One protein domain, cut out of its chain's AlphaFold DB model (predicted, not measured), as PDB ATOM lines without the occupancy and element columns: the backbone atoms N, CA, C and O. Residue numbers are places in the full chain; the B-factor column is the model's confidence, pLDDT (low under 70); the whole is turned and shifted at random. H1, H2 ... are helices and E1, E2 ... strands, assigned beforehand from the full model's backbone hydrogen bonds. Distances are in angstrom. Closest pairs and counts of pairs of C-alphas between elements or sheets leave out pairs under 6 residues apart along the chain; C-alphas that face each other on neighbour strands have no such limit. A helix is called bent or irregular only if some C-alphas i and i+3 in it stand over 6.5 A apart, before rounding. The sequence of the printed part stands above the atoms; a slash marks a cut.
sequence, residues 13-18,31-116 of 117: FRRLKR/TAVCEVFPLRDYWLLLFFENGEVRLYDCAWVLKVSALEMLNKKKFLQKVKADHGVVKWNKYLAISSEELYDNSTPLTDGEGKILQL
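AT A GLANCE: This is residues 13 to 18 and 31 to 116 of the 117 residues of an uncharacterized protein of Clostridiales bacterium (UniProt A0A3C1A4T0). Two small antiparallel sheets are partly face to face, and the helix H4 packs over the first sheet, E1 E2 E3, next to the second, E4 E5 E6. H2, H3 and the link between them form one end of the longest axis, while H1 and H5 are set off from the sheets. The printed part has 92 residues with five named helices and six named strands, in the order H1 E1 E2 E3 H2 H3 E4 E5 E6 H4 H5, and its class is mixed. It is compact, with a radius of gyration of the C-alphas of 12.8 A and spans of 37 by 28 by 22 A.

IN THESE COORDINATES: H1 is residues 13 to 18, beginning at C-alpha 13 (-36.665, -5.209, 18.346). E1, residues 33 to 38, is 13.6 A long, E2, 43 to 48, 15.7 A, and E3, 53 to 57, 13.8 A. H2 is residues 61 to 64. H3, residues 69 to 76, is 10.9 A long and irregular: C-alphas 70 and 73 are 9.1 A apart. E4 is residues 80 to 82, E5 85 to 89 with 11.6 A, and E6 92 to 94. H4, residues 96 to 102, is 10.0 A long, and H5, 111 to 114, ends at C-alpha 114 (-26.175, -4.240, 17.292).

HOW THE PARTS SIT: E1 E2 E3 is a meander, each strand the antiparallel neighbour of the one before, with N 37 and O 45 at 2.9 A and N 46 and O 54 at 2.8 A. E4 E5 E6 is a second meander, with N 82 and O 85 at 2.9 A and N 94 and O 86 at 2.8 A. The sheets form a sandwich, two sheets face to face, their planes 32 degrees apart; Glu 35 and Ala 81 are the closest C-alphas of E1 and E4, at 5.4 A. H4 is on the first sheet at a height of 8.6 A and runs slantwise to the strands, 51 degrees to E2 on the local plane. Residues 54 to 55 of E3 pair antiparallel with residues 104 to 105. H2 and H3 are close but not clearly touching, C-alphas 62 and 69 being closest at 7.1 A. H1 and H5 are apart. Every O i to N i+4 pair is within hydrogen-bond range in H1 and H4, and 2 of 4 in H3; H2 and H5 are too short for one.

THE WHOLE: The C-alphas of Arg 18 and Ala 66 are the two farthest apart, at 38.0 A. Residues 19 to 30 are not printed, and C-alphas 18 and 31 are 18.3 A apart across the cut. Of the links printed whole, H4 to H5 is short and the others are tight. Mean pLDDT of the printed part is 83.2, and residues 64 to 71 and 108 to 110 are under 70.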
ATOM      1  N   PHE A  13     -36.749  -4.415  19.591       71.44
ATOM      2  CA  PHE A  13     -36.665  -5.209  18.346       71.44
ATOM      3  C   PHE A  13     -38.055  -5.560  17.815       71.44
ATOM      4  O   PHE A  13     -38.280  -5.582  16.604       71.44
ATOM      5  N   ARG A  14     -39.012  -5.816  18.720       75.12
ATOM      6  CA  ARG A  14     -40.423  -5.996  18.352       75.12
ATOM      7  C   ARG A  14     -40.983  -4.693  17.775       75.12
ATOM      8  O   ARG A  14     -41.714  -4.732  16.789       75.12
ATOM      9  N   ARG A  15     -40.603  -3.550  18.354       76.44
ATOM     10  CA  ARG A  15     -40.998  -2.219  17.876       76.44
ATOM     11  C   ARG A  15     -40.431  -1.876  16.495       76.44
ATOM     12  O   ARG A  15     -41.196  -1.440  15.644       76.44
ATOM     13  N   LEU A  16     -39.139  -2.109  16.251       75.31
ATOM     14  CA  LEU A  16     -38.476  -1.846  14.964       75.31
ATOM     15  C   LEU A  16     -39.164  -2.583  13.812       75.31
ATOM     16  O   LEU A  16     -39.403  -1.995  12.760       75.31
ATOM     17  N   LYS A  17     -39.532  -3.852  14.034       72.94
ATOM     18  CA  LYS A  17     -40.280  -4.646  13.049       72.94
ATOM     19  C   LYS A  17     -41.628  -4.009  12.708       72.94
ATOM     20  O   LYS A  17     -41.929  -3.853  11.535       72.94
ATOM     21  N   ARG A  18     -42.375  -3.560  13.723       72.50
ATOM     22  CA  ARG A  18     -43.670  -2.882  13.552       72.50
ATOM     23  C   ARG A  18     -43.555  -1.532  12.827       72.50
ATOM     24  O   ARG A  18     -44.430  -1.192  12.043       72.50
ATOM     25  N   THR A  31     -42.803  15.399  14.484       86.88
ATOM     26  CA  THR A  31     -41.498  15.189  15.150       86.88
ATOM     27  C   THR A  31     -41.605  14.881  16.647       86.88
ATOM     28  O   THR A  31     -40.595  14.799  17.339       86.88
ATOM     29  N   ALA A  32     -42.801  14.672  17.190       92.62
ATOM     30  CA  ALA A  32     -42.948  14.269  18.585       92.62
ATOM     31  C   ALA A  32     -42.410  12.845  18.816       92.62
ATOM     32  O   ALA A  32     -42.666  11.924  18.035       92.62
ATOM     33  N   VAL A  33     -41.673  12.658  19.914       94.12
ATOM     34  CA  VAL A  33     -41.142  11.352  20.319       94.12
ATOM     35  C   VAL A  33     -42.215  10.580  21.081       94.12
ATOM     36  O   VAL A  33     -42.711  11.037  22.111       94.12
ATOM     37  N   CYS A  34     -42.552   9.386  20.595       93.00
ATOM     38  CA  CYS A  34     -43.545   8.506  21.214       93.00
ATOM     39  C   CYS A  34     -42.922   7.401  22.076       93.00
ATOM     40  O   CYS A  34     -43.567   6.894  22.990       93.00
ATOM     41  N   GLU A  35     -41.675   7.018  21.806       92.88
ATOM     42  CA  GLU A  35     -40.979   5.966  22.544       92.88
ATOM     43  C   GLU A  35     -39.468   6.206  22.503       92.88
ATOM     44  O   GLU A  35     -38.935   6.732  21.524       92.88
ATOM     45  N   VAL A  36     -38.770   5.824  23.571       93.31
ATOM     46  CA  VAL A  36     -37.318   5.966  23.684       93.31
ATOM     47  C   VAL A  36     -36.738   4.759  24.399       93.31
ATOM     48  O   VAL A  36     -37.285   4.310  25.407       93.31
ATOM     49  N   PHE A  37     -35.612   4.259  23.899       91.25
ATOM     50  CA  PHE A  37     -34.846   3.216  24.566       91.25
ATOM     51  C   PHE A  37     -33.414   3.687  24.806       91.25
ATOM     52  O   PHE A  37     -32.752   4.122  23.860       91.25
ATOM     53  N   PRO A  38     -32.908   3.589  26.045       90.56
ATOM     54  CA  PRO A  38     -31.499   3.808  26.312       90.56
ATOM     55  C   PRO A  38     -30.663   2.650  25.757       90.56
ATOM     56  O   PRO A  38     -30.985   1.479  25.965       90.56
ATOM     57  N   LEU A  39     -29.562   2.987  25.094       87.69
ATOM     58  CA  LEU A  39     -28.559   2.065  24.566       87.69
ATOM     59  C   LEU A  39     -27.233   2.212  25.339       87.69
ATOM     60  O   LEU A  39     -27.140   2.965  26.316       87.69
ATOM     61  N   ARG A  40     -26.196   1.460  24.946       84.25
ATOM     62  CA  ARG A  40     -24.837   1.648  25.478       84.25
ATOM     63  C   ARG A  40     -24.266   2.998  25.060       84.25
ATOM     64  O   ARG A  40     -24.801   3.672  24.185       84.25
ATOM     65  N   ASP A  41     -23.202   3.400  25.748       83.38
ATOM     66  CA  ASP A  41     -22.437   4.614  25.447       83.38
ATOM     67  C   ASP A  41     -23.294   5.883  25.337       83.38
ATOM     68  O   ASP A  41     -22.943   6.819  24.632       83.38
ATOM     69  N   TYR A  42     -24.406   5.922  26.086       86.56
ATOM     70  CA  TYR A  42     -25.327   7.064  26.171       86.56
ATOM     71  C   TYR A  42     -26.057   7.387  24.871       86.56
ATOM     72  O   TYR A  42     -26.561   8.493  24.686       86.56
ATOM     73  N   TRP A  43     -26.190   6.393  24.000       90.44
ATOM     74  CA  TRP A  43     -27.076   6.493  22.858       90.44
ATOM     75  C   TRP A  43     -28.532   6.305  23.271       90.44
ATOM     76  O   TRP A  43     -28.860   5.534  24.176       90.44
ATOM     77  N   LEU A  44     -29.421   6.995  22.570       92.56
ATOM     78  CA  LEU A  44     -30.861   6.813  22.649       92.56
ATOM     79  C   LEU A  44     -31.379   6.351  21.298       92.56
ATOM     80  O   LEU A  44     -31.048   6.937  20.267       92.56
ATOM     81  N   LEU A  45     -32.233   5.336  21.322       93.31
ATOM     82  CA  LEU A  45     -33.061   4.954  20.191       93.31
ATOM     83  C   LEU A  45     -34.413   5.649  20.326       93.31
ATOM     84  O   LEU A  45     -35.165   5.361  21.256       93.31
ATOM     85  N   LEU A  46     -34.703   6.561  19.407       93.25
ATOM     86  CA  LEU A  46     -35.895   7.396  19.399       93.25
ATOM     87  C   LEU A  46     -36.894   6.877  18.371       93.25
ATOM     88  O   LEU A  46     -36.515   6.608  17.232       93.25
ATOM     89  N   PHE A  47     -38.162   6.797  18.759       92.38
ATOM     90  CA  PHE A  47     -39.275   6.521  17.861       92.38
ATOM     91  C   PHE A  47     -40.159   7.757  17.767       92.38
ATOM     92  O   PHE A  47     -40.774   8.172  18.753       92.38
ATOM     93  N   PHE A  48     -40.238   8.317  16.571       91.44
ATOM     94  CA  PHE A  48     -41.058   9.478  16.269       91.44
ATOM     95  C   PHE A  48     -42.462   9.054  15.837       91.44
ATOM     96  O   PHE A  48     -42.669   7.956  15.311       91.44
ATOM     97  N   GLU A  49     -43.450   9.915  16.076       89.69
ATOM     98  CA  GLU A  49     -44.836   9.647  15.679       89.69
ATOM     99  C   GLU A  49     -45.023   9.585  14.156       89.69
ATOM    100  O   GLU A  49     -45.926   8.894  13.692       89.69
ATOM    101  N   ASN A  50     -44.142  10.225  13.381       86.50
ATOM    102  CA  ASN A  50     -44.092  10.102  11.921       86.50
ATOM    103  C   ASN A  50     -43.530   8.749  11.421       86.50
ATOM    104  O   ASN A  50     -43.381   8.544  10.221       86.50
ATOM    105  N   GLY A  51     -43.196   7.824  12.327       87.19
ATOM    106  CA  GLY A  51     -42.666   6.502  11.998       87.19
ATOM    107  C   GLY A  51     -41.141   6.439  11.893       87.19
ATOM    108  O   GLY A  51     -40.593   5.329  11.894       87.19
ATOM    109  N   GLU A  52     -40.442   7.578  11.877       88.50
ATOM    110  CA  GLU A  52     -38.984   7.598  11.864       88.50
ATOM    111  C   GLU A  52     -38.397   7.010  13.143       88.50
ATOM    112  O   GLU A  52     -38.903   7.178  14.259       88.50
ATOM    113  N   VAL A  53     -37.268   6.334  12.961       91.00
ATOM    114  CA  VAL A  53     -36.443   5.837  14.050       91.00
ATOM    115  C   VAL A  53     -35.085   6.497  13.927       91.00
ATOM    116  O   VAL A  53     -34.485   6.473  12.851       91.00
ATOM    117  N   ARG A  54     -34.596   7.104  15.008       92.25
ATOM    118  CA  ARG A  54     -33.335   7.856  14.985       92.25
ATOM    119  C   ARG A  54     -32.473   7.540  16.199       92.25
ATOM    120  O   ARG A  54     -32.972   7.122  17.241       92.25
ATOM    121  N   LEU A  55     -31.168   7.727  16.045       93.31
ATOM    122  CA  LEU A  55     -30.162   7.545  17.088       93.31
ATOM    123  C   LEU A  55     -29.629   8.900  17.547       93.31
ATOM    124  O   LEU A  55     -29.191   9.693  16.715       93.31
ATOM    125  N   TYR A  56     -29.629   9.140  18.853       93.88
ATOM    126  CA  TYR A  56     -29.159  10.389  19.452       93.88
ATOM    127  C   TYR A  56     -28.088  10.123  20.511       93.88
ATOM    128  O   TYR A  56     -28.299   9.289  21.391       93.88
ATOM    129  N   ASP A  57     -26.964  10.837  20.439       92.38
ATOM    130  CA  ASP A  57     -25.913  10.802  21.459       92.38
ATOM    131  C   ASP A  57     -26.248  11.805  22.575       92.38
ATOM    132  O   ASP A  57     -26.200  13.021  22.380       92.38
ATOM    133  N   CYS A  58     -26.593  11.297  23.762       89.19
ATOM    134  CA  CYS A  58     -26.899  12.123  24.929       89.19
ATOM    135  C   CYS A  58     -25.766  12.161  25.966       89.19
ATOM    136  O   CYS A  58     -25.992  12.551  27.113       89.19
ATOM    137  N   ALA A  59     -24.526  11.818  25.597       85.75
ATOM    138  CA  ALA A  59     -23.387  11.844  26.515       85.75
ATOM    139  C   ALA A  59     -23.164  13.228  27.157       85.75
ATOM    140  O   ALA A  59     -22.683  13.324  28.291       85.75
ATOM    141  N   TRP A  60     -23.555  14.311  26.476       83.62
ATOM    142  CA  TRP A  60     -23.490  15.675  27.011       83.62
ATOM    143  C   TRP A  60     -24.346  15.867  28.271       83.62
ATOM    144  O   TRP A  60     -23.956  16.619  29.164       83.62
ATOM    145  N   VAL A  61     -25.449  15.128  28.415       77.56
ATOM    146  CA  VAL A  61     -26.348  15.200  29.578       77.56
ATOM    147  C   VAL A  61     -25.621  14.810  30.872       77.56
ATOM    148  O   VAL A  61     -25.890  15.357  31.945       77.56
ATOM    149  N   LEU A  62     -24.625  13.924  30.780       72.12
ATOM    150  CA  LEU A  62     -23.792  13.529  31.920       72.12
ATOM    151  C   LEU A  62     -22.904  14.660  32.432       72.12
ATOM    152  O   LEU A  62     -22.496  14.624  33.589       72.12
ATOM    153  N   LYS A  63     -22.577  15.631  31.573       72.50
ATOM    154  CA  LYS A  63     -21.787  16.809  31.947       72.50
ATOM    155  C   LYS A  63     -22.650  17.842  32.673       72.50
ATOM    156  O   LYS A  63     -22.140  18.573  33.511       72.50
ATOM    157  N   VAL A  64     -23.949  17.876  32.367       66.06
ATOM    158  CA  VAL A  64     -24.908  18.841  32.925       66.06
ATOM    159  C   VAL A  64     -25.404  18.410  34.305       66.06
ATOM    160  O   VAL A  64     -25.585  19.248  35.187       66.06
ATOM    161  N   SER A  65     -25.590  17.107  34.545       61.78
ATOM    162  CA  SER A  65     -26.027  16.631  35.862       61.78
ATOM    163  C   SER A  65     -24.827  16.370  36.788       61.78
ATOM    164  O   SER A  65     -24.293  15.265  36.880       61.78
ATOM    165  N   ALA A  66     -24.407  17.400  37.527       58.38
ATOM    166  CA  ALA A  66     -23.392  17.265  38.576       58.38
ATOM    167  C   ALA A  66     -23.811  16.283  39.700       58.38
ATOM    168  O   ALA A  66     -22.967  15.758  40.422       58.38
ATOM    169  N   LEU A  67     -25.118  16.015  39.827       51.75
ATOM    170  CA  LEU A  67     -25.742  15.335  40.967       51.75
ATOM    171  C   LEU A  67     -25.960  13.817  40.797       51.75
ATOM    172  O   LEU A  67     -26.182  13.140  41.796       51.75
ATOM    173  N   GLU A  68     -25.858  13.246  39.589       54.34
ATOM    174  CA  GLU A  68     -26.044  11.792  39.371       54.34
ATOM    175  C   GLU A  68     -24.798  11.076  38.805       54.34
ATOM    176  O   GLU A  68     -24.866   9.919  38.380       54.34
ATOM    177  N   MET A  69     -23.618  11.711  38.873       52.31
ATOM    178  CA  MET A  69     -22.336  11.118  38.447       52.31
ATOM    179  C   MET A  69     -21.991   9.790  39.145       52.31
ATOM    180  O   MET A  69     -21.246   8.985  38.586       52.31
ATOM    181  N   LEU A  70     -22.567   9.525  40.323       56.38
ATOM    182  CA  LEU A  70     -22.346   8.296  41.092       56.38
ATOM    183  C   LEU A  70     -23.026   7.058  40.481       56.38
ATOM    184  O   LEU A  70     -22.653   5.936  40.820       56.38
ATOM    185  N   ASN A  71     -24.007   7.215  39.576       69.31
ATOM    186  CA  ASN A  71     -24.628   6.066  38.913       69.31
ATOM    187  C   ASN A  71     -25.142   6.366  37.496       69.31
ATOM    188  O   ASN A  71     -26.337   6.284  37.206       69.31
ATOM    189  N   LYS A  72     -24.200   6.650  36.588       71.62
ATOM    190  CA  LYS A  72     -24.465   6.983  35.177       71.62
ATOM    191  C   LYS A  72     -25.380   5.977  34.463       71.62
ATOM    192  O   LYS A  72     -26.217   6.373  33.658       71.62
ATOM    193  N   LYS A  73     -25.258   4.680  34.781       71.75
ATOM    194  CA  LYS A  73     -26.098   3.624  34.192       71.75
ATOM    195  C   LYS A  73     -27.547   3.720  34.671       71.75
ATOM    196  O   LYS A  73     -28.453   3.673  33.848       71.75
ATOM    197  N   LYS A  74     -27.783   3.881  35.980       78.31
ATOM    198  CA  LYS A  74     -29.148   4.040  36.515       78.31
ATOM    199  C   LYS A  74     -29.800   5.334  36.049       78.31
ATOM    200  O   LYS A  74     -30.999   5.330  35.806       78.31
ATOM    201  N   PHE A  75     -29.031   6.411  35.921       80.12
ATOM    202  CA  PHE A  75     -29.540   7.667  35.387       80.12
ATOM    203  C   PHE A  75     -30.043   7.492  33.952       80.12
ATOM    204  O   PHE A  75     -31.197   7.800  33.681       80.12
ATOM    205  N   LEU A  76     -29.234   6.908  33.061       83.25
ATOM    206  CA  LEU A  76     -29.631   6.685  31.669       83.25
ATOM    207  C   LEU A  76     -30.922   5.852  31.555       83.25
ATOM    208  O   LEU A  76     -31.784   6.164  30.744       83.25
ATOM    209  N   GLN A  77     -31.100   4.859  32.429       83.94
ATOM    210  CA  GLN A  77     -32.292   4.001  32.467       83.94
ATOM    211  C   GLN A  77     -33.581   4.709  32.930       83.94
ATOM    212  O   GLN A  77     -34.659   4.142  32.790       83.94
ATOM    213  N   LYS A  78     -33.507   5.933  33.472       87.44
ATOM    214  CA  LYS A  78     -34.694   6.733  33.844       87.44
ATOM    215  C   LYS A  78     -35.316   7.477  32.659       87.44
ATOM    216  O   LYS A  78     -36.362   8.104  32.835       87.44
ATOM    217  N   VAL A  79     -34.657   7.471  31.499       90.81
ATOM    218  CA  VAL A  79     -35.129   8.177  30.306       90.81
ATOM    219  C   VAL A  79     -36.524   7.694  29.910       90.81
ATOM    220  O   VAL A  79     -36.801   6.496  29.910       90.81
ATOM    221  N   LYS A  80     -37.412   8.629  29.573       93.62
ATOM    222  CA  LYS A  80     -38.745   8.317  29.053       93.62
ATOM    223  C   LYS A  80     -39.231   9.368  28.065       93.62
ATOM    224  O   LYS A  80     -38.867  10.538  28.177       93.62
ATOM    225  N   ALA A  81     -40.082   8.935  27.143       94.06
ATOM    226  CA  ALA A  81     -40.864   9.820  26.296       94.06
ATOM    227  C   ALA A  81     -42.100  10.277  27.083       94.06
ATOM    228  O   ALA A  81     -42.764   9.462  27.725       94.06
ATOM    229  N   ASP A  82     -42.380  11.574  27.083       93.00
ATOM    230  CA  ASP A  82     -43.534  12.153  27.764       93.00
ATOM    231  C   ASP A  82     -43.975  13.419  27.032       93.00
ATOM    232  O   ASP A  82     -43.155  14.303  26.810       93.00
ATOM    233  N   HIS A  83     -45.245  13.502  26.633       91.19
ATOM    234  CA  HIS A  83     -45.785  14.636  25.865       91.19
ATOM    235  C   HIS A  83     -44.931  15.047  24.642       91.19
ATOM    236  O   HIS A  83     -44.777  16.231  24.353       91.19
ATOM    237  N   GLY A  84     -44.359  14.075  23.922       90.06
ATOM    238  CA  GLY A  84     -43.565  14.314  22.710       90.06
ATOM    239  C   GLY A  84     -42.096  14.683  22.946       90.06
ATOM    240  O   GLY A  84     -41.351  14.790  21.973       90.06
ATOM    241  N   VAL A  85     -41.663  14.833  24.202       92.75
ATOM    242  CA  VAL A  85     -40.271  15.135  24.578       92.75
ATOM    243  C   VAL A  85     -39.601  13.948  25.267       92.75
ATOM    244  O   VAL A  85     -40.271  13.052  25.780       92.75
ATOM    245  N   VAL A  86     -38.267  13.953  25.331       94.19
ATOM    246  CA  VAL A  86     -37.499  12.963  26.103       94.19
ATOM    247  C   VAL A  86     -37.040  13.584  27.410       94.19
ATOM    248  O   VAL A  86     -36.389  14.623  27.404       94.19
ATOM    249  N   LYS A  87     -37.347  12.955  28.548       92.62
ATOM    250  CA  LYS A  87     -37.001  13.491  29.870       92.62
ATOM    251  C   LYS A  87     -36.488  12.439  30.842       92.62
ATOM    252  O   LYS A  87     -36.866  11.273  30.776       92.62
ATOM    253  N   TRP A  88     -35.674  12.887  31.795       88.50
ATOM    254  CA  TRP A  88     -35.149  12.067  32.898       88.50
ATOM    255  C   TRP A  88     -35.814  12.396  34.228       88.50
ATOM    256  O   TRP A  88     -36.006  11.529  35.079       88.50
ATOM    257  N   ASN A  89     -36.153  13.666  34.431       84.12
ATOM    258  CA  ASN A  89     -36.815  14.167  35.626       84.12
ATOM    259  C   ASN A  89     -37.543  15.485  35.294       84.12
ATOM    260  O   ASN A  89     -37.635  15.874  34.133       84.12
ATOM    261  N   LYS A  90     -38.082  16.169  36.308       84.31
ATOM    262  CA  LYS A  90     -38.803  17.447  36.135       84.31
ATOM    263  C   LYS A  90     -37.934  18.623  35.665       84.31
ATOM    264  O   LYS A  90     -38.483  19.641  35.272       84.31
ATOM    265  N   TYR A  91     -36.613  18.500  35.738       84.00
ATOM    266  CA  TYR A  91     -35.653  19.567  35.448       84.00
ATOM    267  C   TYR A  91     -34.843  19.322  34.177       84.00
ATOM    268  O   TYR A  91     -34.152  20.221  33.714       84.00
ATOM    269  N   LEU A  92     -34.899  18.107  33.635       87.44
ATOM    270  CA  LEU A  92     -34.102  17.705  32.494       87.44
ATOM    271  C   LEU A  92     -34.981  16.999  31.469       87.44
ATOM    272  O   LEU A  92     -35.377  15.840  31.655       87.44
ATOM    273  N   ALA A  93     -35.234  17.722  30.386       91.38
ATOM    274  CA  ALA A  93     -35.914  17.264  29.191       91.38
ATOM    275  C   ALA A  93     -35.208  17.826  27.950       91.38
ATOM    276  O   ALA A  93     -34.565  18.871  28.023       91.38
ATOM    277  N   ILE A  94     -35.344  17.126  26.831       92.94
ATOM    278  CA  ILE A  94     -34.849  17.510  25.512       92.94
ATOM    279  C   ILE A  94     -36.069  17.585  24.589       92.94
ATOM    280  O   ILE A  94     -36.882  16.652  24.573       92.94
ATOM    281  N   SER A  95     -36.227  18.701  23.874       93.12
ATOM    282  CA  SER A  95     -37.355  18.916  22.963       93.12
ATOM    283  C   SER A  95     -37.301  17.962  21.767       93.12
ATOM    284  O   SER A  95     -36.240  17.477  21.384       93.12
ATOM    285  N   SER A  96     -38.458  17.702  21.160       92.62
ATOM    286  CA  SER A  96     -38.562  16.926  19.920       92.62
ATOM    287  C   SER A  96     -37.746  17.518  18.772       92.62
ATOM    288  O   SER A  96     -37.149  16.763  18.016       92.62
ATOM    289  N   GLU A  97     -37.716  18.845  18.655       91.56
ATOM    290  CA  GLU A  97     -36.969  19.581  17.628       91.56
ATOM    291  C   GLU A  97     -35.461  19.333  17.751       91.56
ATOM    292  O   GLU A  97     -34.848  18.805  16.829       91.56
ATOM    293  N   GLU A  98     -34.898  19.557  18.944       93.44
ATOM    294  CA  GLU A  98     -33.484  19.288  19.240       93.44
ATOM    295  C   GLU A  98     -33.117  17.829  18.946       93.44
ATOM    296  O   GLU A  98     -32.075  17.541  18.356       93.44
ATOM    297  N   LEU A  99     -33.986  16.894  19.342       94.31
ATOM    298  CA  LEU A  99     -33.780  15.473  19.085       94.31
ATOM    299  C   LEU A  99     -33.840  15.152  17.595       94.31
ATOM    300  O   LEU A  99     -33.064  14.320  17.139       94.31
ATOM    301  N   TYR A 100     -34.755  15.750  16.837       92.44
ATOM    302  CA  TYR A 100     -34.914  15.465  15.416       92.44
ATOM    303  C   TYR A 100     -33.722  15.998  14.609       92.44
ATOM    304  O   TYR A 100     -33.116  15.238  13.848       92.44
ATOM    305  N   ASP A 101     -33.323  17.243  14.868       92.56
ATOM    306  CA  ASP A 101     -32.263  17.943  14.136       92.56
ATOM    307  C   ASP A 101     -30.869  17.369  14.413       92.56
ATOM    308  O   ASP A 101     -30.033  17.293  13.512       92.56
ATOM    309  N   ASN A 102     -30.625  16.898  15.640       94.31
ATOM    310  CA  ASN A 102     -29.304  16.427  16.070       94.31
ATOM    311  C   ASN A 102     -29.192  14.897  16.186       94.31
ATOM    312  O   ASN A 102     -28.172  14.377  16.641       94.31
ATOM    313  N   SER A 103     -30.221  14.142  15.790       93.75
ATOM    314  CA  SER A 103     -30.151  12.675  15.716       93.75
ATOM    315  C   SER A 103     -29.890  12.185  14.298       93.75
ATOM    316  O   SER A 103     -30.189  12.849  13.308       93.75
ATOM    317  N   THR A 104     -29.358  10.972  14.182       92.12
ATOM    318  CA  THR A 104     -29.123  10.316  12.891       92.12
ATOM    319  C   THR A 104     -30.279   9.371  12.551       92.12
ATOM    320  O   THR A 104     -30.575   8.500  13.376       92.12
ATOM    321  N   PRO A 105     -30.891   9.455  11.351       90.62
ATOM    322  CA  PRO A 105     -31.881   8.477  10.916       90.62
ATOM    323  C   PRO A 105     -31.297   7.063  10.907       90.62
ATOM    324  O   PRO A 105     -30.165   6.834  10.473       90.62
ATOM    325  N   LEU A 106     -32.074   6.095  11.381       86.62
ATOM    326  CA  LEU A 106     -31.688   4.694  11.379       86.62
ATOM    327  C   LEU A 106     -32.128   4.024  10.065       86.62
ATOM    328  O   LEU A 106     -33.149   3.343  10.012       86.62
ATOM    329  N   THR A 107     -31.345   4.210   9.002       76.88
ATOM    330  CA  THR A 107     -31.597   3.610   7.677       76.88
ATOM    331  C   THR A 107     -31.144   2.147   7.592       76.88
ATOM    332  O   THR A 107     -31.847   1.317   7.021       76.88
ATOM    333  N   ASP A 108     -30.039   1.785   8.254       65.81
ATOM    334  CA  ASP A 108     -29.487   0.417   8.301       65.81
ATOM    335  C   ASP A 108     -29.952  -0.354   9.546       65.81
ATOM    336  O   ASP A 108     -29.147  -0.841  10.344       65.81
ATOM    337  N   GLY A 109     -31.282  -0.417   9.699       63.22
ATOM    338  CA  GLY A 109     -32.115  -0.717  10.881       63.22
ATOM    339  C   GLY A 109     -31.681  -1.730  11.953       63.22
ATOM    340  O   GLY A 109     -32.308  -1.764  13.007       63.22
ATOM    341  N   GLU A 110     -30.654  -2.549  11.746       64.81
ATOM    342  CA  GLU A 110     -30.212  -3.565  12.711       64.81
ATOM    343  C   GLU A 110     -28.695  -3.530  12.955       64.81
ATOM    344  O   GLU A 110     -28.270  -3.576  14.108       64.81
ATOM    345  N   GLY A 111     -27.864  -3.360  11.918       70.62
ATOM    346  CA  GLY A 111     -26.400  -3.410  12.047       70.62
ATOM    347  C   GLY A 111     -25.828  -2.326  12.965       70.62
ATOM    348  O   GLY A 111     -25.007  -2.615  13.833       70.62
ATOM    349  N   LYS A 112     -26.324  -1.089  12.833       72.56
ATOM    350  CA  LYS A 112     -25.881   0.043  13.663       72.56
ATOM    351  C   LYS A 112     -26.358  -0.069  15.117       72.56
ATOM    352  O   LYS A 112     -25.655   0.356  16.024       72.56
ATOM    353  N   ILE A 113     -27.518  -0.685  15.353       74.25
ATOM    354  CA  ILE A 113     -28.031  -0.921  16.711       74.25
ATOM    355  C   ILE A 113     -27.261  -2.037  17.410       74.25
ATOM    356  O   ILE A 113     -26.973  -1.914  18.595       74.25
ATOM    357  N   LEU A 114     -26.912  -3.116  16.703       74.56
ATOM    358  CA  LEU A 114     -26.175  -4.240  17.292       74.56
ATOM    359  C   LEU A 114     -24.817  -3.816  17.871       74.56
ATOM    360  O   LEU A 114     -24.363  -4.422  18.836       74.56
ATOM    361  N   GLN A 115     -24.199  -2.765  17.327       75.19
ATOM    362  CA  GLN A 115     -22.961  -2.188  17.868       75.19
ATOM    363  C   GLN A 115     -23.172  -1.386  19.165       75.19
ATOM    364  O   GLN A 115     -22.217  -1.158  19.899       75.19
ATOM    365  N   LEU A 116     -24.409  -0.974  19.453       72.06
ATOM    366  CA  LEU A 116     -24.789  -0.116  20.583       72.06
ATOM    367  C   LEU A 116     -25.556  -0.879  21.683       72.06
ATOM    368  O   LEU A 116     -26.040  -0.272  22.641       72.06
TER     369      LEU A 116